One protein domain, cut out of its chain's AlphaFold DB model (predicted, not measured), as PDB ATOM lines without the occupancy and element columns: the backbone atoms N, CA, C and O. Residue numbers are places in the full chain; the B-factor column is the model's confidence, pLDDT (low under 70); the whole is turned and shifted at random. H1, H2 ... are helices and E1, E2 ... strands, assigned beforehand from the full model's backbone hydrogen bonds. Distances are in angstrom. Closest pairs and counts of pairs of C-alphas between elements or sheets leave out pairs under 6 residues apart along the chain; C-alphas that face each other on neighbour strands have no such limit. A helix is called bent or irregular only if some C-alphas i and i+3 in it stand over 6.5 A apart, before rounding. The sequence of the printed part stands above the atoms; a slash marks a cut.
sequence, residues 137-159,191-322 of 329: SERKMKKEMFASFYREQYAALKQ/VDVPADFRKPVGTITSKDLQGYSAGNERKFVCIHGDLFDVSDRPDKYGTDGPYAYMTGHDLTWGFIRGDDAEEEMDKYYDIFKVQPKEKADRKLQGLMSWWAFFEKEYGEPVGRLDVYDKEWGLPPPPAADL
ATOM      1  N   SER A 137     157.926 161.653 138.122       89.94
ATOM      2  CA  SER A 137     159.199 162.371 138.014       89.94
ATOM      3  C   SER A 137     159.023 163.882 137.886       89.94
ATOM      4  O   SER A 137     159.745 164.629 138.541       89.94
ATOM      5  N   GLU A 138     158.063 164.344 137.082       92.88
ATOM      6  CA  GLU A 138     157.782 165.775 136.924       92.88
ATOM      7  C   GLU A 138     157.157 166.361 138.191       92.88
ATOM      8  O   GLU A 138     157.536 167.453 138.614       92.88
ATOM      9  N   ARG A 139     156.244 165.622 138.836       94.56
ATOM     10  CA  ARG A 139     155.656 165.996 140.131       94.56
ATOM     11  C   ARG A 139     156.747 166.170 141.182       94.56
ATOM     12  O   ARG A 139     156.817 167.213 141.828       94.56
ATOM     13  N   LYS A 140     157.644 165.185 141.305       94.50
ATOM     14  CA  LYS A 140     158.783 165.234 142.230       94.50
ATOM     15  C   LYS A 140     159.731 166.390 141.912       94.50
ATOM     16  O   LYS A 140     160.113 167.118 142.822       94.50
ATOM     17  N   MET A 141     160.080 166.584 140.639       96.31
ATOM     18  CA  MET A 141     160.941 167.689 140.206       96.31
ATOM     19  C   MET A 141     160.330 169.046 140.568       96.31
ATOM     20  O   MET A 141     161.036 169.928 141.046       96.31
ATOM     21  N   LYS A 142     159.016 169.206 140.386       96.25
ATOM     22  CA  LYS A 142     158.311 170.446 140.713       96.25
ATOM     23  C   LYS A 142     158.258 170.718 142.217       96.25
ATOM     24  O   LYS A 142     158.506 171.850 142.625       96.25
ATOM     25  N   LYS A 143     157.985 169.691 143.030       96.56
ATOM     26  CA  LYS A 143     158.048 169.780 144.501       96.56
ATOM     27  C   LYS A 143     159.440 170.221 144.953       96.56
ATOM     28  O   LYS A 143     159.560 171.209 145.667       96.56
ATOM     29  N   GLU A 144     160.484 169.557 144.454       97.00
ATOM     30  CA  GLU A 144     161.875 169.882 144.792       97.00
ATOM     31  C   GLU A 144     162.258 171.302 144.354       97.00
ATOM     32  O   GLU A 144     162.904 172.029 145.106       97.00
ATOM     33  N   MET A 145     161.818 171.735 143.168       97.69
ATOM     34  CA  MET A 145     162.048 173.095 142.684       97.69
ATOM     35  C   MET A 145     161.484 174.135 143.665       97.69
ATOM     36  O   MET A 145     162.211 175.041 144.067       97.69
ATOM     37  N   PHE A 146     160.232 173.990 144.108       96.56
ATOM     38  CA  PHE A 146     159.637 174.930 145.060       96.56
ATOM     39  C   PHE A 146     160.238 174.814 146.466       96.56
ATOM     40  O   PHE A 146     160.536 175.836 147.081       96.56
ATOM     41  N   ALA A 147     160.477 173.599 146.965       95.38
ATOM     42  CA  ALA A 147     161.108 173.394 148.268       95.38
ATOM     43  C   ALA A 147     162.515 174.012 148.322       95.38
ATOM     44  O   ALA A 147     162.850 174.708 149.280       95.38
ATOM     45  N   SER A 148     163.329 173.830 147.274       95.44
ATOM     46  CA  SER A 148     164.683 174.396 147.203       95.44
ATOM     47  C   SER A 148     164.694 175.928 147.252       95.44
ATOM     48  O   SER A 148     165.511 176.503 147.971       95.44
ATOM     49  N   PHE A 149     163.738 176.577 146.579       96.25
ATOM     50  CA  PHE A 149     163.550 178.025 146.652       96.25
ATOM     51  C   PHE A 149     163.297 178.494 148.095       96.25
ATOM     52  O   PHE A 149     163.977 179.400 148.579       96.25
ATOM     53  N   TYR A 150     162.374 177.855 148.824       95.12
ATOM     54  CA  TYR A 150     162.059 178.258 150.201       95.12
ATOM     55  C   TYR A 150     163.158 177.911 151.209       95.12
ATOM     56  O   TYR A 150     163.403 178.693 152.130       95.12
ATOM     57  N   ARG A 151     163.887 176.805 151.021       94.88
ATOM     58  CA  ARG A 151     165.088 176.499 151.818       94.88
ATOM     59  C   ARG A 151     166.105 177.637 151.754       94.88
ATOM     60  O   ARG A 151     166.638 178.038 152.789       94.88
ATOM     61  N   GLU A 152     166.352 178.176 150.560       94.38
ATOM     62  CA  GLU A 152     167.278 179.295 150.368       94.38
ATOM     63  C   GLU A 152     166.777 180.568 151.065       94.38
ATOM     64  O   GLU A 152     167.526 181.182 151.830       94.38
ATOM     65  N   GLN A 153     165.495 180.911 150.893       92.75
ATOM     66  CA  GLN A 153     164.867 182.047 151.584       92.75
ATOM     67  C   GLN A 153     165.017 181.929 153.108       92.75
ATOM     68  O   GLN A 153     165.473 182.854 153.787       92.75
ATOM     69  N   TYR A 154     164.714 180.757 153.667       90.88
ATOM     70  CA  TYR A 154     164.811 180.525 155.102       90.88
ATOM     71  C   TYR A 154     166.247 180.474 155.635       90.88
ATOM     72  O   TYR A 154     166.461 180.813 156.809       90.88
ATOM     73  N   ALA A 155     167.217 180.066 154.814       91.75
ATOM     74  CA  ALA A 155     168.637 180.123 155.141       91.75
ATOM     75  C   ALA A 155     169.147 181.573 155.163       91.75
ATOM     76  O   ALA A 155     169.864 181.951 156.094       91.75
ATOM     77  N   ALA A 156     168.725 182.399 154.202       91.12
ATOM     78  CA  ALA A 156     169.061 183.819 154.145       91.12
ATOM     79  C   ALA A 156     168.491 184.596 155.347       91.12
ATOM     80  O   ALA A 156     169.198 185.397 155.962       91.12
ATOM     81  N   LEU A 157     167.250 184.302 155.753       86.38
ATOM     82  CA  LEU A 157     166.627 184.915 156.933       86.38
ATOM     83  C   LEU A 157     167.384 184.629 158.236       86.38
ATOM     84  O   LEU A 157     167.398 185.474 159.119       86.38
ATOM     85  N   LYS A 158     168.065 183.480 158.365       80.50
ATOM     86  CA  LYS A 158     168.868 183.155 159.561       80.50
ATOM     87  C   LYS A 158     170.089 184.070 159.721       80.50
ATOM     88  O   LYS A 158     170.582 184.241 160.831       80.50
ATOM     89  N   GLN A 159     170.593 184.619 158.617       80.69
ATOM     90  CA  GLN A 159     171.743 185.525 158.627       80.69
ATOM     91  C   GLN A 159     171.343 186.967 158.957       80.69
ATOM     92  O   GLN A 159     172.181 187.742 159.412       80.69
ATOM     93  N   VAL A 191     163.959 169.781 176.821       96.81
ATOM     94  CA  VAL A 191     162.860 168.852 176.549       96.81
ATOM     95  C   VAL A 191     163.408 167.440 176.618       96.81
ATOM     96  O   VAL A 191     164.407 167.145 175.959       96.81
ATOM     97  N   ASP A 192     162.749 166.593 177.397       97.44
ATOM     98  CA  ASP A 192     162.996 165.158 177.385       97.44
ATOM     99  C   ASP A 192     162.412 164.596 176.086       97.44
ATOM    100  O   ASP A 192     161.200 164.602 175.878       97.44
ATOM    101  N   VAL A 193     163.296 164.203 175.170       97.81
ATOM    102  CA  VAL A 193     162.919 163.636 173.871       97.81
ATOM    103  C   VAL A 193     163.075 162.113 173.886       97.81
ATOM    104  O   VAL A 193     164.011 161.616 174.523       97.81
ATOM    105  N   PRO A 194     162.229 161.375 173.144       98.00
ATOM    106  CA  PRO A 194     162.357 159.929 173.007       98.00
ATOM    107  C   PRO A 194     163.743 159.494 172.527       98.00
ATOM    108  O   PRO A 194     164.392 160.170 171.722       98.00
ATOM    109  N   ALA A 195     164.183 158.303 172.941       98.12
ATOM    110  CA  ALA A 195     165.477 157.742 172.530       98.12
ATOM    111  C   ALA A 195     165.582 157.480 171.012       98.12
ATOM    112  O   ALA A 195     166.677 157.283 170.468       98.12
ATOM    113  N   ASP A 196     164.450 157.414 170.318       98.12
ATOM    114  CA  ASP A 196     164.318 157.264 168.875       98.12
ATOM    115  C   ASP A 196     163.919 158.558 168.148       98.12
ATOM    116  O   ASP A 196     163.632 158.506 166.953       98.12
ATOM    117  N   PHE A 197     163.991 159.714 168.817       98.19
ATOM    118  CA  PHE A 197     163.792 161.024 168.198       98.19
ATOM    119  C   PHE A 197     164.620 161.167 166.914       98.19
ATOM    120  O   PHE A 197     165.831 160.913 166.899       98.19
ATOM    121  N   ARG A 198     163.952 161.560 165.821       97.69
ATOM    122  CA  ARG A 198     164.513 161.703 164.463       97.69
ATOM    123  C   ARG A 198     165.043 160.424 163.806       97.69
ATOM    124  O   ARG A 198     165.644 160.497 162.734       97.69
ATOM    125  N   LYS A 199     164.829 159.241 164.388       98.44
ATOM    126  CA  LYS A 199     165.165 157.986 163.701       98.44
ATOM    127  C   LYS A 199     164.153 157.708 162.589       98.44
ATOM    128  O   LYS A 199     162.960 157.925 162.801       98.44
ATOM    129  N   PRO A 200     164.589 157.199 161.428       98.38
ATOM    130  CA  PRO A 200     163.676 156.921 160.333       98.38
ATOM    131  C   PRO A 200     162.667 155.831 160.719       98.38
ATOM    132  O   PRO A 200     163.047 154.810 161.293       98.38
ATOM    133  N   VAL A 201     161.397 156.047 160.381       98.25
ATOM    134  CA  VAL A 201     160.283 155.110 160.612       98.25
ATOM    135  C   VAL A 201     159.825 154.397 159.339       98.25
ATOM    136  O   VAL A 201     159.116 153.400 159.418       98.25
ATOM    137  N   GLY A 202     160.273 154.851 158.164       98.25
ATOM    138  CA  GLY A 202     159.869 154.283 156.876       98.25
ATOM    139  C   GLY A 202     158.488 154.769 156.433       98.25
ATOM    140  O   GLY A 202     158.114 155.905 156.719       98.25
ATOM    141  N   THR A 203     157.761 153.927 155.702       98.50
ATOM    142  CA  THR A 203     156.389 154.217 155.263       98.50
ATOM    143  C   THR A 203     155.390 153.650 156.271       98.50
ATOM    144  O   THR A 203     155.491 152.472 156.616       98.50
ATOM    145  N   ILE A 204     154.429 154.459 156.723       98.69
ATOM    146  CA  ILE A 204     153.370 154.052 157.665       98.69
ATOM    147  C   ILE A 204     151.981 154.385 157.111       98.69
ATOM    148  O   ILE A 204     151.855 155.186 156.183       98.69
ATOM    149  N   THR A 205     150.942 153.783 157.693       98.62
ATOM    150  CA  THR A 205     149.545 154.071 157.337       98.62
ATOM    151  C   THR A 205     149.007 155.290 158.092       98.62
ATOM    152  O   THR A 205     149.520 155.649 159.151       98.62
ATOM    153  N   SER A 206     147.918 155.896 157.603       98.06
ATOM    154  CA  SER A 206     147.178 156.951 158.333       98.06
ATOM    155  C   SER A 206     146.758 156.513 159.744       98.06
ATOM    156  O   SER A 206     146.920 157.249 160.714       98.06
ATOM    157  N   LYS A 207     146.335 155.253 159.897       98.38
ATOM    158  CA  LYS A 207     145.976 154.693 161.204       98.38
ATOM    159  C   LYS A 207     147.174 154.598 162.154       98.38
ATOM    160  O   LYS A 207     147.024 154.836 163.348       98.38
ATOM    161  N   ASP A 208     148.350 154.241 161.641       98.56
ATOM    162  CA  ASP A 208     149.570 154.184 162.454       98.56
ATOM    163  C   ASP A 208     150.041 155.590 162.843       98.56
ATOM    164  O   ASP A 208     150.515 155.783 163.961       98.56
ATOM    165  N   LEU A 209     149.869 156.580 161.953       98.62
ATOM    166  CA  LEU A 209     150.185 157.984 162.225       98.62
ATOM    167  C   LEU A 209     149.393 158.525 163.428       98.62
ATOM    168  O   LEU A 209     149.991 159.150 164.301       98.62
ATOM    169  N   GLN A 210     148.103 158.187 163.542       98.25
ATOM    170  CA  GLN A 210     147.258 158.550 164.694       98.25
ATOM    171  C   GLN A 210     147.777 157.984 166.031       98.25
ATOM    172  O   GLN A 210     147.475 158.515 167.101       98.25
ATOM    173  N   GLY A 211     148.599 156.928 165.996       98.25
ATOM    174  CA  GLY A 211     149.289 156.399 167.175       98.25
ATOM    175  C   GLY A 211     150.355 157.344 167.744       98.25
ATOM    176  O   GLY A 211     150.683 157.244 168.927       98.25
ATOM    177  N   TYR A 212     150.860 158.286 166.941       98.50
ATOM    178  CA  TYR A 212     151.846 159.306 167.320       98.50
ATOM    179  C   TYR A 212     151.176 160.641 167.680       98.50
ATOM    180  O   TYR A 212     151.657 161.707 167.292       98.50
ATOM    181  N   SER A 213     150.047 160.569 168.391       98.19
ATOM    182  CA  SER A 213     149.243 161.715 168.823       98.19
ATOM    183  C   SER A 213     149.892 162.521 169.954       98.19
ATOM    184  O   SER A 213     150.954 162.174 170.473       98.19
ATOM    185  N   ALA A 214     149.233 163.601 170.382       98.19
ATOM    186  CA  ALA A 214     149.734 164.522 171.407       98.19
ATOM    187  C   ALA A 214     150.092 163.864 172.757       98.19
ATOM    188  O   ALA A 214     150.946 164.376 173.485       98.19
ATOM    189  N   GLY A 215     149.461 162.732 173.090       97.88
ATOM    190  CA  GLY A 215     149.737 161.961 174.308       97.88
ATOM    191  C   GLY A 215     150.908 160.981 174.194       97.88
ATOM    192  O   GLY A 215     151.345 160.440 175.208       97.88
ATOM    193  N   ASN A 216     151.425 160.735 172.989       98.38
ATOM    194  CA  ASN A 216     152.556 159.836 172.781       98.38
ATOM    195  C   ASN A 216     153.876 160.538 173.142       98.38
ATOM    196  O   ASN A 216     154.022 161.750 172.966       98.38
ATOM    197  N   GLU A 217     154.863 159.788 173.640       98.00
ATOM    198  CA  GLU A 217     156.222 160.298 173.859       98.00
ATOM    199  C   GLU A 217     156.789 160.854 172.543       98.00
ATOM    200  O   GLU A 217     157.268 161.992 172.495       98.00
ATOM    201  N   ARG A 218     156.622 160.082 171.461       98.44
ATOM    202  CA  ARG A 218     157.021 160.426 170.101       98.44
ATOM    203  C   ARG A 218     155.834 160.937 169.291       98.44
ATOM    204  O   ARG A 218     154.814 160.266 169.175       98.44
ATOM    205  N   LYS A 219     155.982 162.126 168.718       98.62
ATOM    206  CA  LYS A 219     154.904 162.893 168.090       98.62
ATOM    207  C   LYS A 219     155.242 163.190 166.644       98.62
ATOM    208  O   LYS A 219     156.333 163.698 166.368       98.62
ATOM    209  N   PHE A 220     154.301 162.932 165.744       98.75
ATOM    210  CA  PHE A 220     154.466 163.202 164.318       98.75
ATOM    211  C   PHE A 220     153.385 164.127 163.789       98.75
ATOM    212  O   PHE A 220     152.265 164.153 164.285       98.75
ATOM    213  N   VAL A 221     153.728 164.842 162.726       98.69
ATOM    214  CA  VAL A 221     152.767 165.477 161.823       98.69
ATOM    215  C   VAL A 221     153.149 165.123 160.394       98.69
ATOM    216  O   VAL A 221     154.335 164.928 160.100       98.69
ATOM    217  N   CYS A 222     152.164 165.035 159.506       98.69
ATOM    218  CA  CYS A 222     152.404 164.778 158.092       98.69
ATOM    219  C   CYS A 222     152.120 166.021 157.246       98.69
ATOM    220  O   CYS A 222     151.081 166.666 157.394       98.69
ATOM    221  N   ILE A 223     153.053 166.350 156.350       98.38
ATOM    222  CA  ILE A 223     152.895 167.418 155.363       98.38
ATOM    223  C   ILE A 223     153.243 166.852 154.002       98.38
ATOM    224  O   ILE A 223     154.390 166.523 153.704       98.38
ATOM    225  N   HIS A 224     152.227 166.769 153.160       97.62
ATOM    226  CA  HIS A 224     152.304 166.270 151.800       97.62
ATOM    227  C   HIS A 224     152.915 164.869 151.681       97.62
ATOM    228  O   HIS A 224     153.708 164.576 150.780       97.62
ATOM    229  N   GLY A 225     152.546 164.006 152.625       98.12
ATOM    230  CA  GLY A 225     153.041 162.644 152.728       98.12
ATOM    231  C   GLY A 225     154.354 162.496 153.481       98.12
ATOM    232  O   GLY A 225     154.674 161.373 153.836       98.12
ATOM    233  N   ASP A 226     155.097 163.559 153.777       98.69
ATOM    234  CA  ASP A 226     156.345 163.460 154.538       98.69
ATOM    235  C   ASP A 226     156.093 163.661 156.039       98.69
ATOM    236  O   ASP A 226     155.303 164.519 156.438       98.69
ATOM    237  N   LEU A 227     156.737 162.845 156.877       98.75
ATOM    238  CA  LEU A 227     156.538 162.842 158.330       98.75
ATOM    239  C   LEU A 227     157.626 163.635 159.044       98.75
ATOM    240  O   LEU A 227     158.808 163.322 158.898       98.75
ATOM    241  N   PHE A 228     157.232 164.589 159.881       98.75
ATOM    242  CA  PHE A 228     158.144 165.380 160.704       98.75
ATOM    243  C   PHE A 228     158.020 164.994 162.179       98.75
ATOM    244  O   PHE A 228     156.917 164.908 162.718       98.75
ATOM    245  N   ASP A 229     159.165 164.775 162.833       98.75
ATOM    246  CA  ASP A 229     159.242 164.460 164.262       98.75
ATOM    247  C   ASP A 229     159.208 165.742 165.098       98.75
ATOM    248  O   ASP A 229     160.196 166.472 165.180       98.75
ATOM    249  N   VAL A 230     158.049 166.015 165.700       98.38
ATOM    250  CA  VAL A 230     157.775 167.233 166.479       98.38
ATOM    251  C   VAL A 230     157.900 167.004 167.989       98.38
ATOM    252  O   VAL A 230     157.465 167.832 168.792       98.38
ATOM    253  N   SER A 231     158.505 165.883 168.401       98.38
ATOM    254  CA  SER A 231     158.615 165.481 169.814       98.38
ATOM    255  C   SER A 231     159.411 166.463 170.676       98.38
ATOM    256  O   SER A 231     159.210 166.517 171.885       98.38
ATOM    257  N   ASP A 232     160.281 167.278 170.075       97.94
ATOM    258  CA  ASP A 232     161.053 168.307 170.776       97.94
ATOM    259  C   ASP A 232     160.267 169.606 171.035       97.94
ATOM    260  O   ASP A 232     160.806 170.552 171.618       97.94
ATOM    261  N   ARG A 233     158.990 169.654 170.630       97.31
ATOM    262  CA  ARG A 233     158.060 170.770 170.850       97.31
ATOM    263  C   ARG A 233     156.776 170.342 171.577       97.31
ATOM    264  O   ARG A 233     155.676 170.594 171.076       97.31
ATOM    265  N   PRO A 234     156.868 169.748 172.783       97.25
ATOM    266  CA  PRO A 234     155.689 169.395 173.573       97.25
ATOM    267  C   PRO A 234     154.891 170.631 174.010       97.25
ATOM    268  O   PRO A 234     153.695 170.526 174.240       97.25
ATOM    269  N   ASP A 235     155.520 171.812 174.050       95.81
ATOM    270  CA  ASP A 235     154.853 173.099 174.277       95.81
ATOM    271  C   ASP A 235     153.826 173.445 173.187       95.81
ATOM    272  O   ASP A 235     152.909 174.222 173.432       95.81
ATOM    273  N   LYS A 236     153.995 172.883 171.984       95.62
ATOM    274  CA  LYS A 236     153.137 173.101 170.816       95.62
ATOM    275  C   LYS A 236     152.216 171.920 170.538       95.62
ATOM    276  O   LYS A 236     151.025 172.125 170.349       95.62
ATOM    277  N   TYR A 237     152.782 170.718 170.510       97.44
ATOM    278  CA  TYR A 237     152.132 169.493 170.030       97.44
ATOM    279  C   TYR A 237     151.848 168.482 171.151       97.44
ATOM    280  O   TYR A 237     151.352 167.391 170.896       97.44
ATOM    281  N   GLY A 238     152.205 168.792 172.401       97.88
ATOM    282  CA  GLY A 238     151.794 167.990 173.556       97.88
ATOM    283  C   GLY A 238     150.310 168.170 173.867       97.88
ATOM    284  O   GLY A 238     149.657 169.030 173.287       97.88
ATOM    285  N   THR A 239     149.786 167.380 174.802       98.00
ATOM    286  CA  THR A 239     148.365 167.389 175.206       98.00
ATOM    287  C   THR A 239     147.832 168.769 175.586       98.00
ATOM    288  O   THR A 239     146.683 169.073 175.291       98.00
ATOM    289  N   ASP A 240     148.674 169.606 176.193       96.44
ATOM    290  CA  ASP A 240     148.324 170.966 176.626       96.44
ATOM    291  C   ASP A 240     148.753 172.046 175.615       96.44
ATOM    292  O   ASP A 240     148.628 173.245 175.871       96.44
ATOM    293  N   GLY A 241     149.324 171.636 174.480       94.56
ATOM    294  CA  GLY A 241     149.821 172.531 173.447       94.56
ATOM    295  C   GLY A 241     148.697 173.054 172.543       94.56
ATOM    296  O   GLY A 241     147.725 172.346 172.281       94.56
ATOM    297  N   PRO A 242     148.825 174.274 171.991       93.56
ATOM    298  CA  PRO A 242     147.815 174.853 171.101       93.56
ATOM    299  C   PRO A 242     147.619 174.075 169.792       93.56
ATOM    300  O   PRO A 242     146.616 174.284 169.125       93.56
ATOM    301  N   TYR A 243     148.554 173.197 169.417       95.31
ATOM    302  CA  TYR A 243     148.495 172.353 168.220       95.31
ATOM    303  C   TYR A 243     148.398 170.861 168.577       95.31
ATOM    304  O   TYR A 243     148.762 170.006 167.771       95.31
ATOM    305  N   ALA A 244     147.918 170.525 169.782       96.94
ATOM    306  CA  ALA A 244     147.720 169.138 170.210       96.94
ATOM    307  C   ALA A 244     146.896 168.340 169.185       96.94
ATOM    308  O   ALA A 244     147.300 167.257 168.769       96.94
ATOM    309  N   TYR A 245     145.797 168.928 168.711       96.81
ATOM    310  CA  TYR A 245     144.860 168.320 167.764       96.81
ATOM    311  C   TYR A 245     145.455 168.084 166.360       96.81
ATOM    312  O   TYR A 245     144.976 167.225 165.640       96.81
ATOM    313  N   MET A 246     146.545 168.768 165.985       97.56
ATOM    314  CA  MET A 246     147.278 168.507 164.730       97.56
ATOM    315  C   MET A 246     148.188 167.273 164.811       97.56
ATOM    316  O   MET A 246     148.707 166.794 163.801       97.56
ATOM    317  N   THR A 247     148.467 166.795 166.022       98.38
ATOM    318  CA  THR A 247     149.503 165.792 166.269       98.38
ATOM    319  C   THR A 247     148.967 164.399 165.976       98.38
ATOM    320  O   THR A 247     147.972 163.984 166.562       98.38
ATOM    321  N   GLY A 248     149.653 163.656 165.111       98.56
ATOM    322  CA  GLY A 248     149.196 162.360 164.612       98.56
ATOM    323  C   GLY A 248     148.295 162.451 163.374       98.56
ATOM    324  O   GLY A 248     147.627 161.470 163.060       98.56
ATOM    325  N   HIS A 249     148.295 163.587 162.666       98.69
ATOM    326  CA  HIS A 249     147.445 163.827 161.496       98.69
ATOM    327  C   HIS A 249     148.224 164.324 160.266       98.69
ATOM    328  O   HIS A 249     149.357 164.814 160.367       98.69
ATOM    329  N   ASP A 250     147.607 164.198 159.085       98.62
ATOM    330  CA  ASP A 250     148.030 164.885 157.861       98.62
ATOM    331  C   ASP A 250     147.396 166.278 157.760       98.62
ATOM    332  O   ASP A 250     146.174 166.431 157.769       98.62
ATOM    333  N   LEU A 251     148.255 167.294 157.642       98.12
ATOM    334  CA  LEU A 251     147.893 168.716 157.641       98.12
ATOM    335  C   LEU A 251     147.842 169.319 156.229       98.12
ATOM    336  O   LEU A 251     147.638 170.522 156.062       98.12
ATOM    337  N   THR A 252     148.068 168.506 155.196       97.44
ATOM    338  CA  THR A 252     148.283 168.966 153.819       97.44
ATOM    339  C   THR A 252     147.111 169.791 153.322       97.44
ATOM    340  O   THR A 252     147.298 170.873 152.768       97.44
ATOM    341  N   TRP A 253     145.898 169.279 153.509       96.88
ATOM    342  CA  TRP A 253     144.711 169.930 152.983       96.88
ATOM    343  C   TRP A 253     144.359 171.209 153.741       96.88
ATOM    344  O   TRP A 253     144.087 172.225 153.098       96.88
ATOM    345  N   GLY A 254     144.479 171.202 155.070       94.44
ATOM    346  CA  GLY A 254     144.304 172.408 155.875       94.44
ATOM    347  C   GLY A 254     145.241 173.539 155.439       94.44
ATOM    348  O   GLY A 254     144.800 174.661 155.185       94.44
ATOM    349  N   PHE A 255     146.520 173.233 155.185       94.19
ATOM    350  CA  PHE A 255     147.472 174.217 154.649       94.19
ATOM    351  C   PHE A 255     147.136 174.694 153.232       94.19
ATOM    352  O   PHE A 255     147.329 175.870 152.923       94.19
ATOM    353  N   ILE A 256     146.603 173.831 152.364       94.44
ATOM    354  CA  ILE A 256     146.155 174.237 151.022       94.44
ATOM    355  C   ILE A 256     144.955 175.188 151.098       94.44
ATOM    356  O   ILE A 256     144.880 176.153 150.325       94.44
ATOM    357  N   ARG A 257     144.023 174.944 152.024       92.25
ATOM    358  CA  ARG A 257     142.862 175.815 152.250       92.25
ATOM    359  C   ARG A 257     143.212 177.102 152.989       92.25
ATOM    360  O   ARG A 257     142.539 178.105 152.773       92.25
ATOM    361  N   GLY A 258     144.266 177.088 153.803       89.44
ATOM    362  CA  GLY A 258     144.496 178.133 154.799       89.44
ATOM    363  C   GLY A 258     143.480 178.057 155.945       89.44
ATOM    364  O   GLY A 258     143.136 179.084 156.526       89.44
ATOM    365  N   ASP A 259     142.967 176.857 156.224       89.25
ATOM    366  CA  ASP A 259     142.029 176.578 157.310       89.25
ATOM    367  C   ASP A 259     142.556 175.367 158.081       89.25
ATOM    368  O   ASP A 259     142.681 174.276 157.530       89.25
ATOM    369  N   ASP A 260     142.959 175.591 159.324       88.56
ATOM    370  CA  ASP A 260     143.623 174.609 160.173       88.56
ATOM    371  C   ASP A 260     142.654 173.856 161.088       88.56
ATOM    372  O   ASP A 260     143.099 173.142 161.981       88.56
ATOM    373  N   ALA A 261     141.346 173.991 160.860       92.19
ATOM    374  CA  ALA A 261     140.324 173.274 161.608       92.19
ATOM    375  C   ALA A 261     140.538 171.747 161.574       92.19
ATOM    376  O   ALA A 261     140.985 171.176 160.574       92.19
ATOM    377  N   GLU A 262     140.195 171.074 162.675       95.31
ATOM    378  CA  GLU A 262     140.379 169.625 162.854       95.31
ATOM    379  C   GLU A 262     139.663 168.817 161.760       95.31
ATOM    380  O   GLU A 262     140.176 167.809 161.278       95.31
ATOM    381  N   GLU A 263     138.524 169.306 161.268       96.38
ATOM    382  CA  GLU A 263     137.761 168.673 160.194       96.38
ATOM    383  C   GLU A 263     138.478 168.702 158.838       96.38
ATOM    384  O   GLU A 263     138.074 167.987 157.917       96.38
ATOM    385  N   GLU A 264     139.497 169.545 158.661       95.50
ATOM    386  CA  GLU A 264     140.290 169.626 157.431       95.50
ATOM    387  C   GLU A 264     141.489 168.672 157.407       95.50
ATOM    388  O   GLU A 264     142.126 168.516 156.359       95.50
ATOM    389  N   MET A 265     141.769 168.001 158.523       97.44
ATOM    390  CA  MET A 265     142.848 167.025 158.642       97.44
ATOM    391  C   MET A 265     142.487 165.692 157.990       97.44
ATOM    392  O   MET A 265     141.317 165.359 157.808       97.44
ATOM    393  N   ASP A 266     143.512 164.927 157.609       98.00
ATOM    394  CA  ASP A 266     143.363 163.590 157.011       98.00
ATOM    395  C   ASP A 266     142.471 163.548 155.751       98.00
ATOM    396  O   ASP A 266     141.915 162.512 155.374       98.00
ATOM    397  N   LYS A 267     142.366 164.680 155.047       97.94
ATOM    398  CA  LYS A 267     141.735 164.785 153.730       97.94
ATOM    399  C   LYS A 267     142.795 164.681 152.636       97.94
ATOM    400  O   LYS A 267     143.610 165.580 152.441       97.94
ATOM    401  N   TYR A 268     142.765 163.580 151.893       98.06
ATOM    402  CA  TYR A 268     143.779 163.267 150.886       98.06
ATOM    403  C   TYR A 268     143.284 163.595 149.474       98.06
ATOM    404  O   TYR A 268     142.370 162.949 148.957       98.06
ATOM    405  N   TYR A 269     143.927 164.566 148.825       97.81
ATOM    406  CA  TYR A 269     143.613 164.976 147.455       97.81
ATOM    407  C   TYR A 269     144.868 165.081 146.587       97.81
ATOM    408  O   TYR A 269     145.960 165.377 147.073       97.81
ATOM    409  N   ASP A 270     144.700 164.904 145.276       96.94
ATOM    410  CA  ASP A 270     145.761 165.170 144.306       96.94
ATOM    411  C   ASP A 270     145.782 166.662 143.947       96.94
ATOM    412  O   ASP A 270     145.002 167.137 143.119       96.94
ATOM    413  N   ILE A 271     146.707 167.413 144.543       95.94
ATOM    414  CA  ILE A 271     146.851 168.863 144.326       95.94
ATOM    415  C   ILE A 271     147.179 169.188 142.860       95.94
ATOM    416  O   ILE A 271     146.811 170.251 142.360       95.94
ATOM    417  N   PHE A 272     147.800 168.263 142.120       95.38
ATOM    418  CA  PHE A 272     148.078 168.451 140.693       95.38
ATOM    419  C   PHE A 272     146.810 168.394 139.830       95.38
ATOM    420  O   PHE A 272     146.853 168.773 138.659       95.38
ATOM    421  N   LYS A 273     145.678 167.962 140.402       94.94
ATOM    422  CA  LYS A 273     144.350 168.033 139.786       94.94
ATOM    423  C   LYS A 273     143.580 169.299 140.187       94.94
ATOM    424  O   LYS A 273     142.376 169.370 139.985       94.94
ATOM    425  N   VAL A 274     144.221 170.322 140.750       93.75
ATOM    426  CA  VAL A 274     143.577 171.635 140.914       93.75
ATOM    427  C   VAL A 274     143.469 172.338 139.558       93.75
ATOM    428  O   VAL A 274     144.396 172.297 138.749       93.75
ATOM    429  N   GLN A 275     142.340 173.009 139.311       91.12
ATOM    430  CA  GLN A 275     142.144 173.871 138.144       91.12
ATOM    431  C   GLN A 275     141.788 175.304 138.569       91.12
ATOM    432  O   GLN A 275     141.075 175.486 139.561       91.12
ATOM    433  N   PRO A 276     142.252 176.324 137.824       92.50
ATOM    434  CA  PRO A 276     143.188 176.227 136.696       92.50
ATOM    435  C   PRO A 276     144.611 175.827 137.143       92.50
ATOM    436  O   PRO A 276     144.932 175.883 138.333       92.50
ATOM    437  N   LYS A 277     145.480 175.421 136.208       91.06
ATOM    438  CA  LYS A 277     146.851 174.952 136.512       91.06
ATOM    439  C   LYS A 277     147.664 175.979 137.308       91.06
ATOM    440  O   LYS A 277     148.401 175.623 138.218       91.06
ATOM    441  N   GLU A 278     147.498 177.262 137.016       92.25
ATOM    442  CA  GLU A 278     148.176 178.356 137.716       92.25
ATOM    443  C   GLU A 278     147.779 178.400 139.198       92.25
ATOM    444  O   GLU A 278     148.593 178.726 140.063       92.25
ATOM    445  N   LYS A 279     146.532 178.029 139.505       92.31
ATOM    446  CA  LYS A 279     146.036 177.908 140.877       92.31
ATOM    447  C   LYS A 279     146.652 176.702 141.580       92.31
ATOM    448  O   LYS A 279     147.064 176.836 142.729       92.31
ATOM    449  N   ALA A 280     146.777 175.568 140.886       93.31
ATOM    450  CA  ALA A 280     147.489 174.395 141.400       93.31
ATOM    451  C   ALA A 280     148.929 174.751 141.785       93.31
ATOM    452  O   ALA A 280     149.389 174.404 142.869       93.31
ATOM    453  N   ASP A 281     149.608 175.517 140.929       94.12
ATOM    454  CA  ASP A 281     150.997 175.921 141.132       94.12
ATOM    455  C   ASP A 281     151.153 176.851 142.333       94.12
ATOM    456  O   ASP A 281     152.039 176.628 143.154       94.12
ATOM    457  N   ARG A 282     150.259 177.836 142.495       93.25
ATOM    458  CA  ARG A 282     150.246 178.717 143.676       93.25
ATOM    459  C   ARG A 282     149.992 177.946 144.970       93.25
ATOM    460  O   ARG A 282     150.675 178.176 145.965       93.25
ATOM    461  N   LYS A 283     149.030 177.019 144.961       94.00
ATOM    462  CA  LYS A 283     148.703 176.195 146.132       94.00
ATOM    463  C   LYS A 283     149.854 175.251 146.487       94.00
ATOM    464  O   LYS A 283     150.255 175.192 147.646       94.00
ATOM    465  N   LEU A 284     150.453 174.594 145.492       95.81
ATOM    466  CA  LEU A 284     151.643 173.766 145.686       95.81
ATOM    467  C   LEU A 284     152.823 174.593 146.209       95.81
ATOM    468  O   LEU A 284     153.520 174.149 147.113       95.81
ATOM    469  N   GLN A 285     153.032 175.802 145.688       95.06
ATOM    470  CA  GLN A 285     154.073 176.706 146.166       95.06
ATOM    471  C   GLN A 285     153.872 177.065 147.650       95.06
ATOM    472  O   GLN A 285     154.818 176.950 148.428       95.06
ATOM    473  N   GLY A 286     152.652 177.428 148.064       93.06
ATOM    474  CA  GLY A 286     152.334 177.693 149.474       93.06
ATOM    475  C   GLY A 286     152.565 176.473 150.372       93.06
ATOM    476  O   GLY A 286     153.213 176.579 151.409       93.06
ATOM    477  N   LEU A 287     152.140 175.287 149.932       96.06
ATOM    478  CA  LEU A 287     152.389 174.040 150.660       96.06
ATOM    479  C   LEU A 287     153.884 173.712 150.785       96.06
ATOM    480  O   LEU A 287     154.326 173.251 151.834       96.06
ATOM    481  N   MET A 288     154.685 173.961 149.746       97.31
ATOM    482  CA  MET A 288     156.137 173.752 149.803       97.31
ATOM    483  C   MET A 288     156.851 174.788 150.681       97.31
ATOM    484  O   MET A 288     157.899 174.472 151.242       97.31
ATOM    485  N   SER A 289     156.270 175.977 150.870       94.94
ATOM    486  CA  SER A 289     156.712 176.925 151.902       94.94
ATOM    487  C   SER A 289     156.548 176.326 153.303       94.94
ATOM    488  O   SER A 289     157.516 176.252 154.062       94.94
ATOM    489  N   TRP A 290     155.357 175.788 153.612       95.06
ATOM    490  CA  TRP A 290     155.095 175.064 154.864       95.06
ATOM    491  C   TRP A 290     156.041 173.885 155.059       95.06
ATOM    492  O   TRP A 290     156.663 173.754 156.110       95.06
ATOM    493  N   TRP A 291     156.208 173.059 154.032       97.31
ATOM    494  CA  TRP A 291     157.114 171.918 154.078       97.31
ATOM    495  C   TRP A 291     158.553 172.343 154.420       97.31
ATOM    496  O   TRP A 291     159.158 171.794 155.339       97.31
ATOM    497  N   ALA A 292     159.084 173.377 153.755       96.44
ATOM    498  CA  ALA A 292     160.439 173.878 154.008       96.44
ATOM    499  C   ALA A 292     160.587 174.511 155.404       96.44
ATOM    500  O   ALA A 292     161.648 174.412 156.027       96.44
ATOM    501  N   PHE A 293     159.529 175.138 155.923       94.56
ATOM    502  CA  PHE A 293     159.495 175.620 157.303       94.56
ATOM    503  C   PHE A 293     159.594 174.467 158.308       94.56
ATOM    504  O   PHE A 293     160.405 174.535 159.233       94.56
ATOM    505  N   PHE A 294     158.824 173.393 158.113       97.00
ATOM    506  CA  PHE A 294     158.890 172.218 158.982       97.00
ATOM    507  C   PHE A 294     160.242 171.509 158.888       97.00
ATOM    508  O   PHE A 294     160.791 171.128 159.919       97.00
ATOM    509  N   GLU A 295     160.838 171.423 157.700       97.19
ATOM    510  CA  GLU A 295     162.193 170.891 157.536       97.19
ATOM    511  C   GLU A 295     163.224 171.714 158.324       97.19
ATOM    512  O   GLU A 295     164.077 171.170 159.029       97.19
ATOM    513  N   LYS A 296     163.117 173.045 158.277       94.81
ATOM    514  CA  LYS A 296     163.987 173.938 159.050       94.81
ATOM    515  C   LYS A 296     163.783 173.803 160.559       94.81
ATOM    516  O   LYS A 296     164.765 173.832 161.305       94.81
ATOM    517  N   GLU A 297     162.540 173.715 161.019       94.69
ATOM    518  CA  GLU A 297     162.227 173.655 162.448       94.69
ATOM    519  C   GLU A 297     162.509 172.269 163.045       94.69
ATOM    520  O   GLU A 297     163.137 172.162 164.103       94.69
ATOM    521  N   TYR A 298     162.087 171.198 162.386       96.94
ATOM    522  CA  TYR A 298     162.068 169.852 162.963       96.94
ATOM    523  C   TYR A 298     163.139 168.925 162.378       96.94
ATOM    524  O   TYR A 298     163.481 167.929 163.021       96.94
ATOM    525  N   GLY A 299     163.779 169.306 161.270       97.25
ATOM    526  CA  GLY A 299     164.800 168.522 160.571       97.25
ATOM    527  C   GLY A 299     164.246 167.790 159.349       97.25
ATOM    528  O   GLY A 299     163.105 168.003 158.949       97.25
ATOM    529  N   GLU A 300     165.061 166.922 158.749       98.12
ATOM    530  CA  GLU A 300     164.630 166.107 157.607       98.12
ATOM    531  C   GLU A 300     163.445 165.195 157.980       98.12
ATOM    532  O   GLU A 300     163.371 164.726 159.124       98.12
ATOM    533  N   PRO A 301     162.541 164.900 157.026       98.56
ATOM    534  CA  PRO A 301     161.465 163.949 157.255       98.56
ATOM    535  C   PRO A 301     161.973 162.583 157.727       98.56
ATOM    536  O   PRO A 301     162.923 162.024 157.179       98.56
ATOM    537  N   VAL A 302     161.300 162.008 158.723       98.62
ATOM    538  CA  VAL A 302     161.654 160.704 159.307       98.62
ATOM    539  C   VAL A 302     160.941 159.535 158.631       98.62
ATOM    540  O   VAL A 302     161.268 158.377 158.877       98.62
ATOM    541  N   GLY A 303     159.963 159.798 157.775       98.56
ATOM    542  CA  GLY A 303     159.183 158.758 157.124       98.56
ATOM    543  C   GLY A 303     158.194 159.326 156.124       98.56
ATOM    544  O   GLY A 303     158.230 160.519 155.815       98.56
ATOM    545  N   ARG A 304     157.320 158.455 155.623       98.56
ATOM    546  CA  ARG A 304     156.321 158.794 154.613       98.56
ATOM    547  C   ARG A 304     154.966 158.160 154.924       98.56
ATOM    548  O   ARG A 304     154.904 157.085 155.514       98.56
ATOM    549  N   LEU A 305     153.890 158.810 154.508       98.44
ATOM    550  CA  LEU A 305     152.532 158.288 154.578       98.44
ATOM    551  C   LEU A 305     152.196 157.529 153.287       98.44
ATOM    552  O   LEU A 305     152.335 158.070 152.186       98.44
ATOM    553  N   ASP A 306     151.750 156.282 153.425       98.12
ATOM    554  CA  ASP A 306     151.503 155.344 152.318       98.12
ATOM    555  C   ASP A 306     150.485 155.844 151.278       98.12
ATOM    556  O   ASP A 306     150.605 155.558 150.085       98.12
ATOM    557  N   VAL A 307     149.513 156.648 151.707       97.81
ATOM    558  CA  VAL A 307     148.482 157.239 150.845       97.81
ATOM    559  C   VAL A 307     149.071 158.071 149.693       97.81
ATOM    560  O   VAL A 307     148.483 158.135 148.612       97.81
ATOM    561  N   TYR A 308     150.272 158.636 149.869       97.25
ATOM    562  CA  TYR A 308     150.964 159.425 148.844       97.25
ATOM    563  C   TYR A 308     151.909 158.608 147.952       97.25
ATOM    564  O   TYR A 308     152.497 159.176 147.029       97.25
ATOM    565  N   ASP A 309     152.049 157.295 148.158       95.69
ATOM    566  CA  ASP A 309     152.799 156.431 147.229       95.69
ATOM    567  C   ASP A 309     152.085 156.313 145.873       95.69
ATOM    568  O   ASP A 309     152.713 156.067 144.842       95.69
ATOM    569  N   LYS A 310     150.762 156.524 145.863       93.06
ATOM    570  CA  LYS A 310     149.923 156.592 144.659       93.06
ATOM    571  C   LYS A 310     149.133 157.896 144.617       93.06
ATOM    572  O   LYS A 310     147.932 157.889 144.368       93.06
ATOM    573  N   GLU A 311     149.819 159.017 144.838       94.75
ATOM    574  CA  GLU A 311     149.218 160.359 144.846       94.75
ATOM    575  C   GLU A 311     148.365 160.643 143.597       94.75
ATOM    576  O   GLU A 311     147.279 161.206 143.701       94.75
ATOM    577  N   TRP A 312     148.796 160.185 142.417       92.50
ATOM    578  CA  TRP A 312     148.040 160.329 141.164       92.50
ATOM    579  C   TRP A 312     146.655 159.655 141.196       92.50
ATOM    580  O   TRP A 312     145.762 160.021 140.426       92.50
ATOM    581  N   GLY A 313     146.470 158.667 142.074       92.81
ATOM    582  CA  GLY A 313     145.212 157.962 142.295       92.81
ATOM    583  C   GLY A 313     144.243 158.703 143.218       92.81
ATOM    584  O   GLY A 313     143.073 158.330 143.268       92.81
ATOM    585  N   LEU A 314     144.685 159.755 143.915       96.19
ATOM    586  CA  LEU A 314     143.835 160.526 144.825       96.19
ATOM    587  C   LEU A 314     142.805 161.368 144.052       96.19
ATOM    588  O   LEU A 314     143.073 161.791 142.920       96.19
ATOM    589  N   PRO A 315     141.614 161.620 144.618       96.50
ATOM    590  CA  PRO A 315     140.602 162.443 143.963       96.50
ATOM    591  C   PRO A 315     141.077 163.898 143.794       96.50
ATOM    592  O   PRO A 315     141.945 164.356 144.542       96.50
ATOM    593  N   PRO A 316     140.534 164.645 142.815       95.56
ATOM    594  CA  PRO A 316     140.749 166.086 142.755       95.56
ATOM    595  C   PRO A 316     140.154 166.757 144.005       95.56
ATOM    596  O   PRO A 316     139.126 166.286 144.502       95.56
ATOM    597  N   PRO A 317     140.745 167.855 144.502       95.69
ATOM    598  CA  PRO A 317     140.152 168.574 145.616       95.69
ATOM    599  C   PRO A 317     138.809 169.222 145.232       95.69
ATOM    600  O   PRO A 317     138.624 169.591 144.065       95.69
ATOM    601  N   PRO A 318     137.872 169.402 146.183       95.25
ATOM    602  CA  PRO A 318     136.589 170.042 145.916       95.25
ATOM    603  C   PRO A 318     136.784 171.483 145.433       95.25
ATOM    604  O   PRO A 318     137.442 172.290 146.086       95.25
ATOM    605  N   ALA A 319     136.199 171.831 144.284       92.38
ATOM    606  CA  ALA A 319     136.408 173.144 143.670       92.38
ATOM    607  C   ALA A 319     135.898 174.312 144.535       92.38
ATOM    608  O   ALA A 319     136.510 175.379 144.528       92.38
ATOM    609  N   ALA A 320     134.812 174.092 145.285       91.94
ATOM    610  CA  ALA A 320     134.208 175.083 146.180       91.94
ATOM    611  C   ALA A 320     135.126 175.463 147.355       91.94
ATOM    612  O   ALA A 320     135.100 176.594 147.820       91.94
ATOM    613  N   ASP A 321     135.989 174.547 147.794       89.31
ATOM    614  CA  ASP A 321     136.860 174.764 148.955       89.31
ATOM    615  C   ASP A 321     138.159 175.496 148.599       89.31
ATOM    616  O   ASP A 321     138.936 175.874 149.476       89.31
ATOM    617  N   LEU A 322     138.418 175.677 147.302       88.31
ATOM    618  CA  LEU A 322     139.644 176.271 146.786       88.31
ATOM    619  C   LEU A 322     139.536 177.785 146.570       88.31
ATOM    620  O   LEU A 322     140.443 178.336 145.949       88.31
TER     621      LEU A 322
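Overview. This is residues 137 to 159 and 191 to 322 of the 329 residues of the protein "Hypothetical protein" of Brandtodinium nutricula (UniProt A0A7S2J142). A small curled sheet of four short strands sits between two helices, the long H5 over one face and the short H2 over the other, while a second long helix, H1, crosses H5 and stays off the sheet. Long stretches with no named element, residues 238 to 251 and 258 to 276, come before and after the short helix H4, which packs on H5. The printed part has 155 residues with seven named helices and four named strands, in the order H1 E1 H2 E2 E3 H3 H4 H5 E4 H6 H7; the class is mixed, and the mixed sheet runs E1 E4 E3 E2. The whole is compact, with a radius of gyration of the C-alphas of 15.3 A, and spans 46 by 38 by 27 A.

Arrangement. E1, residues 202 to 204, is parallel to E4, residues 303 to 305, with N 204 and O 304 within hydrogen-bond range at 2.9 A. E4 is antiparallel to E3, residues 226 to 229, with N 227 and O 303 at 3.0 A. E3 and E2, residues 220 to 223, form an antiparallel hairpin, with N 223 and O 226 at 2.9 A. H5, residues 277 to 298, runs along the strands at a height of 10.0 A over the sheet; its Tyr 298 and Asp 229 of E3 have C-alphas 6.2 A apart, the closest of that pair. H2, residues 206 to 212, is on the opposite face at a height of 8.6 A, over E2, giving three layers, helices on both faces of a sheet. E1, H2 and E2 form a split strand-helix-strand unit, two strands running the same way with E4 and E3 between them; its crossover is right-handed. H1, residues 137 to 159, touches H5 at a steep tilt of 51 degrees, the same way, the closest C-alphas being those of Ala 147 and Met 288, 5.2 A apart. H4, residues 252 to 257, touches residues 283 to 290 of H5, closest at the C-alphas of Ile 256 and Lys 283, 5.9 A apart. H4 and H6, residues 306 to 313, only graze the sheet. H3, residues 234 to 237, and H7, residues 319 to 322, are not on it. Every O i to N i+4 pair is within hydrogen-bond range in H4 and H5, against 18 of 19 in H1, 1 of 3 in H2 and 0 of 4 in H6; O i to N i+3 pairs within range are 3 of 4 in H2 and 3 of 5 in H6, and H3 and H7 are too short for an i+4 pair.

Along the chain. H1 begins at C-alpha 137, (159.199, 162.371, 138.014), and measures 33.4 A; H5 measures 30.9 A and ends at C-alpha 298, (162.068, 169.852, 162.963). H6 measures 12.1 A and is irregular, with C-alphas 309 and 312 8.6 A apart. E2 measures 10.0 A and E3 10.2 A. H7 ends at C-alpha 322, (139.644, 176.271, 146.786).

Size, cuts and confidence. The two C-alphas farthest apart are those of Asp 192 and Pro 276, 46.6 A. Residues 160 to 190 are not printed, and C-alphas 159 and 191 are 26.0 A apart across the cut. The links H3 to H4 and H4 to H5 are long. The mean pLDDT of the printed part is 95.8, and no printed residue is under 70.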